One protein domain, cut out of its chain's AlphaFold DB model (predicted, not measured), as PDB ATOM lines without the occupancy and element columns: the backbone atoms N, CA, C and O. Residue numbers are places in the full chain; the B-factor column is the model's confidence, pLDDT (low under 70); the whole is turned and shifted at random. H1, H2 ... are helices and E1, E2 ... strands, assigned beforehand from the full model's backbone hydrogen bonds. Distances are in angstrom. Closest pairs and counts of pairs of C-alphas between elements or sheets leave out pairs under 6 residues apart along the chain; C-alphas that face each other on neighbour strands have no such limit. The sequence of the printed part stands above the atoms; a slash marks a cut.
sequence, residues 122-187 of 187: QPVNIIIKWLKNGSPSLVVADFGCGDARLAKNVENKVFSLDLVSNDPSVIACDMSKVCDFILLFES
ATOM      1  N   GLN A 122     226.534 195.559 166.094       91.25
ATOM      2  CA  GLN A 122     225.182 195.746 166.608       91.25
ATOM      3  C   GLN A 122     224.770 194.539 167.462       91.25
ATOM      4  O   GLN A 122     224.954 193.404 167.014       91.25
ATOM      5  N   PRO A 123     224.145 194.738 168.640       91.19
ATOM      6  CA  PRO A 123     223.792 193.641 169.545       91.19
ATOM      7  C   PRO A 123     222.966 192.530 168.885       91.19
ATOM      8  O   PRO A 123     223.228 191.347 169.101       91.19
ATOM      9  N   VAL A 124     222.031 192.896 168.002       91.81
ATOM     10  CA  VAL A 124     221.202 191.932 167.260       91.81
ATOM     11  C   VAL A 124     222.042 190.957 166.426       91.81
ATOM     12  O   VAL A 124     221.699 189.782 166.335       91.81
ATOM     13  N   ASN A 125     223.180 191.390 165.872       94.06
ATOM     14  CA  ASN A 125     224.061 190.514 165.093       94.06
ATOM     15  C   ASN A 125     224.715 189.444 165.974       94.06
ATOM     16  O   ASN A 125     224.882 188.306 165.537       94.06
ATOM     17  N   ILE A 126     225.072 189.800 167.209       94.75
ATOM     18  CA  ILE A 126     225.662 188.876 168.182       94.75
ATOM     19  C   ILE A 126     224.634 187.799 168.544       94.75
ATOM     20  O   ILE A 126     224.950 186.610 168.509       94.75
ATOM     21  N   ILE A 127     223.389 188.205 168.803       94.88
ATOM     22  CA  ILE A 127     222.284 187.292 169.123       94.88
ATOM     23  C   ILE A 127     221.962 186.383 167.928       94.88
ATOM     24  O   ILE A 127     221.825 185.175 168.104       94.88
ATOM     25  N   ILE A 128     221.917 186.924 166.703       95.50
ATOM     26  CA  ILE A 128     221.725 186.132 165.475       95.50
ATOM     27  C   ILE A 128     222.815 185.062 165.348       95.50
ATOM     28  O   ILE A 128     222.507 183.903 165.081       95.50
ATOM     29  N   LYS A 129     224.090 185.431 165.537       96.06
ATOM     30  CA  LYS A 129     225.213 184.478 165.489       96.06
ATOM     31  C   LYS A 129     225.061 183.394 166.556       96.06
ATOM     32  O   LYS A 129     225.261 182.222 166.258       96.06
ATOM     33  N   TRP A 130     224.686 183.779 167.773       95.25
ATOM     34  CA  TRP A 130     224.462 182.840 168.868       95.25
ATOM     35  C   TRP A 130     223.336 181.844 168.555       95.25
ATOM     36  O   TRP A 130     223.548 180.642 168.684       95.25
ATOM     37  N   LEU A 131     222.189 182.316 168.054       95.00
ATOM     38  CA  LEU A 131     221.064 181.454 167.671       95.00
ATOM     39  C   LEU A 131     221.413 180.511 166.518       95.00
ATOM     40  O   LEU A 131     221.081 179.331 166.583       95.00
ATOM     41  N   LYS A 132     222.132 180.997 165.499       95.06
ATOM     42  CA  LYS A 132     222.573 180.173 164.358       95.06
ATOM     43  C   LYS A 132     223.529 179.052 164.750       95.06
ATOM     44  O   LYS A 132     223.538 178.012 164.104       95.06
ATOM     45  N   ASN A 133     224.333 179.274 165.785       95.19
ATOM     46  CA  ASN A 133     225.224 178.254 166.333       95.19
ATOM     47  C   ASN A 133     224.512 177.337 167.343       95.19
ATOM     48  O   ASN A 133     225.072 176.320 167.748       95.19
ATOM     49  N   GLY A 134     223.315 177.724 167.787       91.25
ATOM     50  CA  GLY A 134     222.479 176.974 168.712       91.25
ATOM     51  C   GLY A 134     221.526 176.011 168.006       91.25
ATOM     52  O   GLY A 134     221.659 175.699 166.824       91.25
ATOM     53  N   SER A 135     220.538 175.520 168.757       92.12
ATOM     54  CA  SER A 135     219.518 174.629 168.202       92.12
ATOM     55  C   SER A 135     218.431 175.420 167.457       92.12
ATOM     56  O   SER A 135     217.846 176.338 168.045       92.12
ATOM     57  N   PRO A 136     218.053 175.023 166.227       90.75
ATOM     58  CA  PRO A 136     216.948 175.643 165.491       90.75
ATOM     59  C   PRO A 136     215.574 175.366 166.128       90.75
ATOM     60  O   PRO A 136     214.599 176.046 165.820       90.75
ATOM     61  N   SER A 137     215.479 174.392 167.043       92.88
ATOM     62  CA  SER A 137     214.234 174.069 167.753       92.88
ATOM     63  C   SER A 137     213.865 175.063 168.858       92.88
ATOM     64  O   SER A 137     212.748 175.002 169.373       92.88
ATOM     65  N   LEU A 138     214.779 175.961 169.243       92.56
ATOM     66  CA  LEU A 138     214.493 176.971 170.259       92.56
ATOM     67  C   LEU A 138     213.427 177.941 169.753       92.56
ATOM     68  O   LEU A 138     213.521 178.467 168.640       92.56
ATOM     69  N   VAL A 139     212.436 178.188 170.606       94.81
ATOM     70  CA  VAL A 139     211.411 179.211 170.403       94.81
ATOM     71  C   VAL A 139     211.870 180.476 171.115       94.81
ATOM     72  O   VAL A 139     212.212 180.432 172.294       94.81
ATOM     73  N   VAL A 140     211.892 181.593 170.396       94.12
ATOM     74  CA  VAL A 140     212.438 182.869 170.874       94.12
ATOM     75  C   VAL A 140     211.317 183.897 170.950       94.12
ATOM     76  O   VAL A 140     210.490 183.976 170.046       94.12
ATOM     77  N   ALA A 141     211.298 184.703 172.006       93.81
ATOM     78  CA  ALA A 141     210.482 185.910 172.082       93.81
ATOM     79  C   ALA A 141     211.405 187.134 172.006       93.81
ATOM     80  O   ALA A 141     212.378 187.218 172.752       93.81
ATOM     81  N   ASP A 142     211.117 188.048 171.083       92.75
ATOM     82  CA  ASP A 142     211.906 189.249 170.798       92.75
ATOM     83  C   ASP A 142     211.105 190.488 171.213       92.75
ATOM     84  O   ASP A 142     210.154 190.876 170.532       92.75
ATOM     85  N   PHE A 143     211.450 191.049 172.373       90.75
ATOM     86  CA  PHE A 143     210.763 192.180 172.999       90.75
ATOM     87  C   PHE A 143     211.370 193.507 172.552       90.75
ATOM     88  O   PHE A 143     212.554 193.752 172.771       90.75
ATOM     89  N   GLY A 144     210.548 194.381 171.975       87.56
ATOM     90  CA  GLY A 144     211.018 195.606 171.331       87.56
ATOM     91  C   GLY A 144     211.703 195.289 170.004       87.56
ATOM     92  O   GLY A 144     212.774 195.819 169.710       87.56
ATOM     93  N   CYS A 145     211.115 194.369 169.233       89.81
ATOM     94  CA  CYS A 145     211.722 193.813 168.026       89.81
ATOM     95  C   CYS A 145     211.896 194.826 166.883       89.81
ATOM     96  O   CYS A 145     212.566 194.519 165.893       89.81
ATOM     97  N   GLY A 146     211.248 195.995 166.959       86.94
ATOM     98  CA  GLY A 146     211.253 197.022 165.926       86.94
ATOM     99  C   GLY A 146     210.828 196.472 164.566       86.94
ATOM    100  O   GLY A 146     209.686 196.073 164.358       86.94
ATOM    101  N   ASP A 147     211.773 196.422 163.627       86.38
ATOM    102  CA  ASP A 147     211.580 195.926 162.262       86.38
ATOM    103  C   ASP A 147     211.701 194.395 162.127       86.38
ATOM    104  O   ASP A 147     211.852 193.884 161.012       86.38
ATOM    105  N   ALA A 148     211.645 193.655 163.239       91.25
ATOM    106  CA  ALA A 148     211.737 192.195 163.301       91.25
ATOM    107  C   ALA A 148     213.021 191.631 162.672       91.25
ATOM    108  O   ALA A 148     213.037 190.544 162.080       91.25
ATOM    109  N   ARG A 149     214.134 192.367 162.781       91.56
ATOM    110  CA  ARG A 149     215.410 191.959 162.185       91.56
ATOM    111  C   ARG A 149     215.897 190.601 162.684       91.56
ATOM    112  O   ARG A 149     216.466 189.858 161.888       91.56
ATOM    113  N   LEU A 150     215.673 190.258 163.954       93.81
ATOM    114  CA  LEU A 150     216.066 188.957 164.495       93.81
ATOM    115  C   LEU A 150     215.338 187.819 163.768       93.81
ATOM    116  O   LEU A 150     215.990 186.964 163.172       93.81
ATOM    117  N   ALA A 151     214.002 187.871 163.741       94.00
ATOM    118  CA  ALA A 151     213.144 186.873 163.102       94.00
ATOM    119  C   ALA A 151     213.464 186.672 161.613       94.00
ATOM    120  O   ALA A 151     213.459 185.553 161.118       94.00
ATOM    121  N   LYS A 152     213.814 187.749 160.900       94.75
ATOM    122  CA  LYS A 152     214.170 187.704 159.470       94.75
ATOM    123  C   LYS A 152     215.502 187.009 159.176       94.75
ATOM    124  O   LYS A 152     215.784 186.719 158.017       94.75
ATOM    125  N   ASN A 153     216.346 186.797 160.184       95.94
ATOM    126  CA  ASN A 153     217.727 186.349 159.995       95.94
ATOM    127  C   ASN A 153     218.039 184.986 160.622       95.94
ATOM    128  O   ASN A 153     219.181 184.535 160.492       95.94
ATOM    129  N   VAL A 154     217.079 184.333 161.279       95.31
ATOM    130  CA  VAL A 154     217.255 183.024 161.929       95.31
ATOM    131  C   VAL A 154     216.172 182.044 161.485       95.31
ATOM    132  O   VAL A 154     215.092 182.451 161.074       95.31
ATOM    133  N   GLU A 155     216.462 180.746 161.572       95.19
ATOM    134  CA  GLU A 155     215.493 179.680 161.260       95.19
ATOM    135  C   GLU A 155     214.572 179.357 162.447       95.19
ATOM    136  O   GLU A 155     213.534 178.718 162.281       95.19
ATOM    137  N   ASN A 156     214.950 179.804 163.649       94.81
ATOM    138  CA  ASN A 156     214.163 179.645 164.863       94.81
ATOM    139  C   ASN A 156     212.763 180.243 164.707       94.81
ATOM    140  O   ASN A 156     212.561 181.268 164.054       94.81
ATOM    141  N   LYS A 157     211.793 179.659 165.413       95.06
ATOM    142  CA  LYS A 157     210.486 180.294 165.579       95.06
ATOM    143  C   LYS A 157     210.632 181.492 166.517       95.06
ATOM    144  O   LYS A 157     210.809 181.305 167.721       95.06
ATOM    145  N   VAL A 158     210.534 182.701 165.970       95.12
ATOM    146  CA  VAL A 158     210.631 183.955 166.730       95.12
ATOM    147  C   VAL A 158     209.264 184.633 166.820       95.12
ATOM    148  O   VAL A 158     208.606 184.852 165.805       95.12
ATOM    149  N   PHE A 159     208.842 184.978 168.034       94.19
ATOM    150  CA  PHE A 159     207.703 185.850 168.301       94.19
ATOM    151  C   PHE A 159     208.203 187.279 168.494       94.19
ATOM    152  O   PHE A 159     208.770 187.608 169.532       94.19
ATOM    153  N   SER A 160     208.004 188.112 167.479       93.56
ATOM    154  CA  SER A 160     208.396 189.520 167.481       93.56
ATOM    155  C   SER A 160     207.295 190.377 168.105       93.56
ATOM    156  O   SER A 160     206.162 190.374 167.623       93.56
ATOM    157  N   LEU A 161     207.618 191.069 169.196       90.94
ATOM    158  CA  LEU A 161     206.693 191.830 170.035       90.94
ATOM    159  C   LEU A 161     207.175 193.282 170.137       90.94
ATOM    160  O   LEU A 161     208.318 193.529 170.516       90.94
ATOM    161  N   ASP A 162     206.308 194.246 169.843       87.44
ATOM    162  CA  ASP A 162     206.615 195.676 169.993       87.44
ATOM    163  C   ASP A 162     205.352 196.469 170.342       87.44
ATOM    164  O   ASP A 162     204.242 195.974 170.182       87.44
ATOM    165  N   LEU A 163     205.496 197.705 170.809       82.75
ATOM    166  CA  LEU A 163     204.388 198.585 171.170       82.75
ATOM    167  C   LEU A 163     203.563 199.011 169.949       82.75
ATOM    168  O   LEU A 163     202.338 199.136 170.024       82.75
ATOM    169  N   VAL A 164     204.245 199.237 168.829       78.94
ATOM    170  CA  VAL A 164     203.686 199.629 167.532       78.94
ATOM    171  C   VAL A 164     204.508 198.933 166.447       78.94
ATOM    172  O   VAL A 164     205.691 198.675 166.638       78.94
ATOM    173  N   SER A 165     203.897 198.605 165.306       77.50
ATOM    174  CA  SER A 165     204.635 198.026 164.184       77.50
ATOM    175  C   SER A 165     204.065 198.418 162.827       77.50
ATOM    176  O   SER A 165     202.852 198.538 162.645       77.50
ATOM    177  N   ASN A 166     204.972 198.540 161.860       75.00
ATOM    178  CA  ASN A 166     204.673 198.644 160.435       75.00
ATOM    179  C   ASN A 166     204.838 197.296 159.708       75.00
ATOM    180  O   ASN A 166     204.448 197.173 158.549       75.00
ATOM    181  N   ASP A 167     205.439 196.302 160.364       81.56
ATOM    182  CA  ASP A 167     205.634 194.956 159.840       81.56
ATOM    183  C   ASP A 167     204.499 194.032 160.330       81.56
ATOM    184  O   ASP A 167     204.306 193.901 161.544       81.56
ATOM    185  N   PRO A 168     203.751 193.374 159.422       84.25
ATOM    186  CA  PRO A 168     202.619 192.522 159.785       84.25
ATOM    187  C   PRO A 168     203.014 191.244 160.540       84.25
ATOM    188  O   PRO A 168     202.140 190.582 161.094       84.25
ATOM    189  N   SER A 169     204.299 190.878 160.561       86.25
ATOM    190  CA  SER A 169     204.806 189.747 161.349       86.25
ATOM    191  C   SER A 169     205.020 190.076 162.830       86.25
ATOM    192  O   SER A 169     205.198 189.164 163.637       86.25
ATOM    193  N   VAL A 170     204.974 191.359 163.201       88.75
ATOM    194  CA  VAL A 170     205.146 191.816 164.582       88.75
ATOM    195  C   VAL A 170     203.801 191.889 165.289       88.75
ATOM    196  O   VAL A 170     202.831 192.471 164.801       88.75
ATOM    197  N   ILE A 171     203.769 191.343 166.495       88.19
ATOM    198  CA  ILE A 171     202.618 191.370 167.380       88.19
ATOM    199  C   ILE A 171     202.678 192.673 168.183       88.19
ATOM    200  O   ILE A 171     203.457 192.804 169.130       88.19
ATOM    201  N   ALA A 172     201.841 193.640 167.800       86.50
ATOM    202  CA  ALA A 172     201.699 194.888 168.541       86.50
ATOM    203  C   ALA A 172     201.099 194.614 169.935       86.50
ATOM    204  O   ALA A 172     199.974 194.120 170.047       86.50
ATOM    205  N   CYS A 173     201.837 194.915 171.003       80.50
ATOM    206  CA  CYS A 173     201.426 194.677 172.381       80.50
ATOM    207  C   CYS A 173     202.094 195.641 173.374       80.50
ATOM    208  O   CYS A 173     203.210 196.116 173.184       80.50
ATOM    209  N   ASP A 174     201.407 195.908 174.485       76.88
ATOM    210  CA  ASP A 174     201.992 196.623 175.620       76.88
ATOM    211  C   ASP A 174     202.860 195.656 176.436       76.88
ATOM    212  O   ASP A 174     202.349 194.850 177.218       76.88
ATOM    213  N   MET A 175     204.178 195.736 176.242       69.81
ATOM    214  CA  MET A 175     205.152 194.841 176.874       69.81
ATOM    215  C   MET A 175     205.136 194.908 178.408       69.81
ATOM    216  O   MET A 175     205.498 193.922 179.048       69.81
ATOM    217  N   SER A 176     204.642 196.000 179.009       64.44
ATOM    218  CA  SER A 176     204.503 196.091 180.471       64.44
ATOM    219  C   SER A 176     203.545 195.042 181.039       64.44
ATOM    220  O   SER A 176     203.739 194.586 182.157       64.44
ATOM    221  N   LYS A 177     202.571 194.580 180.244       59.12
ATOM    222  CA  LYS A 177     201.643 193.502 180.621       59.12
ATOM    223  C   LYS A 177     202.121 192.108 180.220       59.12
ATOM    224  O   LYS A 177     201.563 191.118 180.684       59.12
ATOM    225  N   VAL A 178     203.107 192.021 179.325       53.78
ATOM    226  CA  VAL A 178     203.645 190.744 178.831       53.78
ATOM    227  C   VAL A 178     204.771 190.243 179.738       53.78
ATOM    228  O   VAL A 178     204.843 189.044 179.996       53.78
ATOM    229  N   CYS A 179     205.590 191.144 180.295       50.09
ATOM    230  CA  CYS A 179     206.607 190.784 181.289       50.09
ATOM    231  C   CYS A 179     205.987 190.195 182.566       50.09
ATOM    232  O   CYS A 179     206.500 189.204 183.078       50.09
ATOM    233  N   ASP A 180     204.842 190.723 183.016       40.75
ATOM    234  CA  ASP A 180     204.082 190.133 184.127       40.75
ATOM    235  C   ASP A 180     203.668 188.684 183.818       40.75
ATOM    236  O   ASP A 180     203.725 187.812 184.680       40.75
ATOM    237  N   PHE A 181     203.295 188.400 182.567       34.81
ATOM    238  CA  PHE A 181     202.839 187.076 182.145       34.81
ATOM    239  C   PHE A 181     203.984 186.061 182.008       34.81
ATOM    240  O   PHE A 181     203.795 184.888 182.319       34.81
ATOM    241  N   ILE A 182     205.175 186.495 181.583       44.28
ATOM    242  CA  ILE A 182     206.362 185.624 181.514       44.28
ATOM    243  C   ILE A 182     206.877 185.286 182.912       44.28
ATOM    244  O   ILE A 182     207.179 184.126 183.175       44.28
ATOM    245  N   LEU A 183     206.906 186.260 183.826       36.25
ATOM    246  CA  LEU A 183     207.325 186.019 185.210       36.25
ATOM    247  C   LEU A 183     206.355 185.091 185.961       36.25
ATOM    248  O   LEU A 183     206.784 184.312 186.809       36.25
ATOM    249  N   LEU A 184     205.061 185.118 185.618       33.75
ATOM    250  CA  LEU A 184     204.060 184.206 186.183       33.75
ATOM    251  C   LEU A 184     204.196 182.755 185.698       33.75
ATOM    252  O   LEU A 184     203.730 181.857 186.389       33.75
ATOM    253  N   PHE A 185     204.810 182.506 184.537       31.86
ATOM    254  CA  PHE A 185     205.046 181.145 184.034       31.86
ATOM    255  C   PHE A 185     206.317 180.493 184.603       31.86
ATOM    256  O   PHE A 185     206.471 179.279 184.482       31.86
ATOM    257  N   GLU A 186     207.199 181.271 185.236       34.50
ATOM    258  CA  GLU A 186     208.387 180.769 185.944       34.50
ATOM    259  C   GLU A 186     208.203 180.641 187.471       34.50
ATOM    260  O   GLU A 186     209.170 180.336 188.170       34.50
ATOM    261  N   SER A 187     206.990 180.844 188.005       36.41
ATOM    262  CA  SER A 187     206.686 180.707 189.446       36.41
ATOM    263  C   SER A 187     205.893 179.447 189.787       36.41
ATOM    264  O   SER A 187     204.958 179.109 189.029       36.41
TER     265      SER A 187
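Overview. This is residues 122 to 187 of the 187 residues of an uncharacterized protein of Juglans regia (UniProt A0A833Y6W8). A small parallel pair of strands, E1 and E2, makes the middle of the domain, with one helix at each end: H1 at one end, and H2 at the other, reached from the strands through its first residue, Met 175. Much of the remainder is long loops: residues 144 to 156 fold back from the end of E1 to the start of E2, and residues 163 to 174 loop out before H2, whose residues 180 to 185 stick out with the tail 186 to 187. The printed part has 66 residues, with two named helices and two named strands in the order H1, E1, E2, H2; the sheet's order is E1, E2, all parallel, and the class is mixed, helices and strands. The whole is compact, with a radius of gyration of the C-alphas of 12.4 A and spans of 33 by 31 by 20 A.

Arrangement. H1, residues 123 to 133, comes first, and a tight link of 5 residues leads to E1, residues 139 to 143. E1 is the parallel neighbour of E2, residues 157 to 162, with 14 degrees between their directions. The C-alphas of Val 140 and Val 158 face each other at 4.6 A; N 142 and O 159, at 2.8 A, and N 161 and O 142, at 2.9 A, are within hydrogen-bond range. H1 and E2 are apart. Outside the named strands, residues 161 to 162 of E2 pair with residues 171 to 172, parallel. H2, residues 175 to 185, follows. Its closest C-alpha pair with E2 is Asp 162 and Met 175, 7.1 A; with E1 it is Phe 143 and Met 175, 7.3 A. H1 and H2 are apart. In H1 every O i to N i+4 pair is within hydrogen-bond range; in H2 5 of 7 are.

Along the chain. H1 begins at C-alpha 123, (223.792, 193.641, 169.545), and is 15.8 A long from first to last C-alpha. E1 measures 13.2 A and E2 16.5 A; E2 begins at C-alpha 157, (210.486, 180.294, 165.579). H2 measures 15.5 A and ends at C-alpha 185, (205.046, 181.145, 184.034).

Size, cuts and confidence. The two C-alphas farthest apart, those of Asn 166 and Ser 187, are 34.2 A from each other. The printed part has no cut, and Ser 187 is the chain's last residue. The links E1 to E2, of 13 residues, and E2 to H2, of 12 residues, are long. Residues 180 to 187 stand free; without them the body spans 31 by 20 by 19 A. The mean pLDDT of the printed part is 81.6, residues 175 to 187 are under 70, and the mean of H2 is 47.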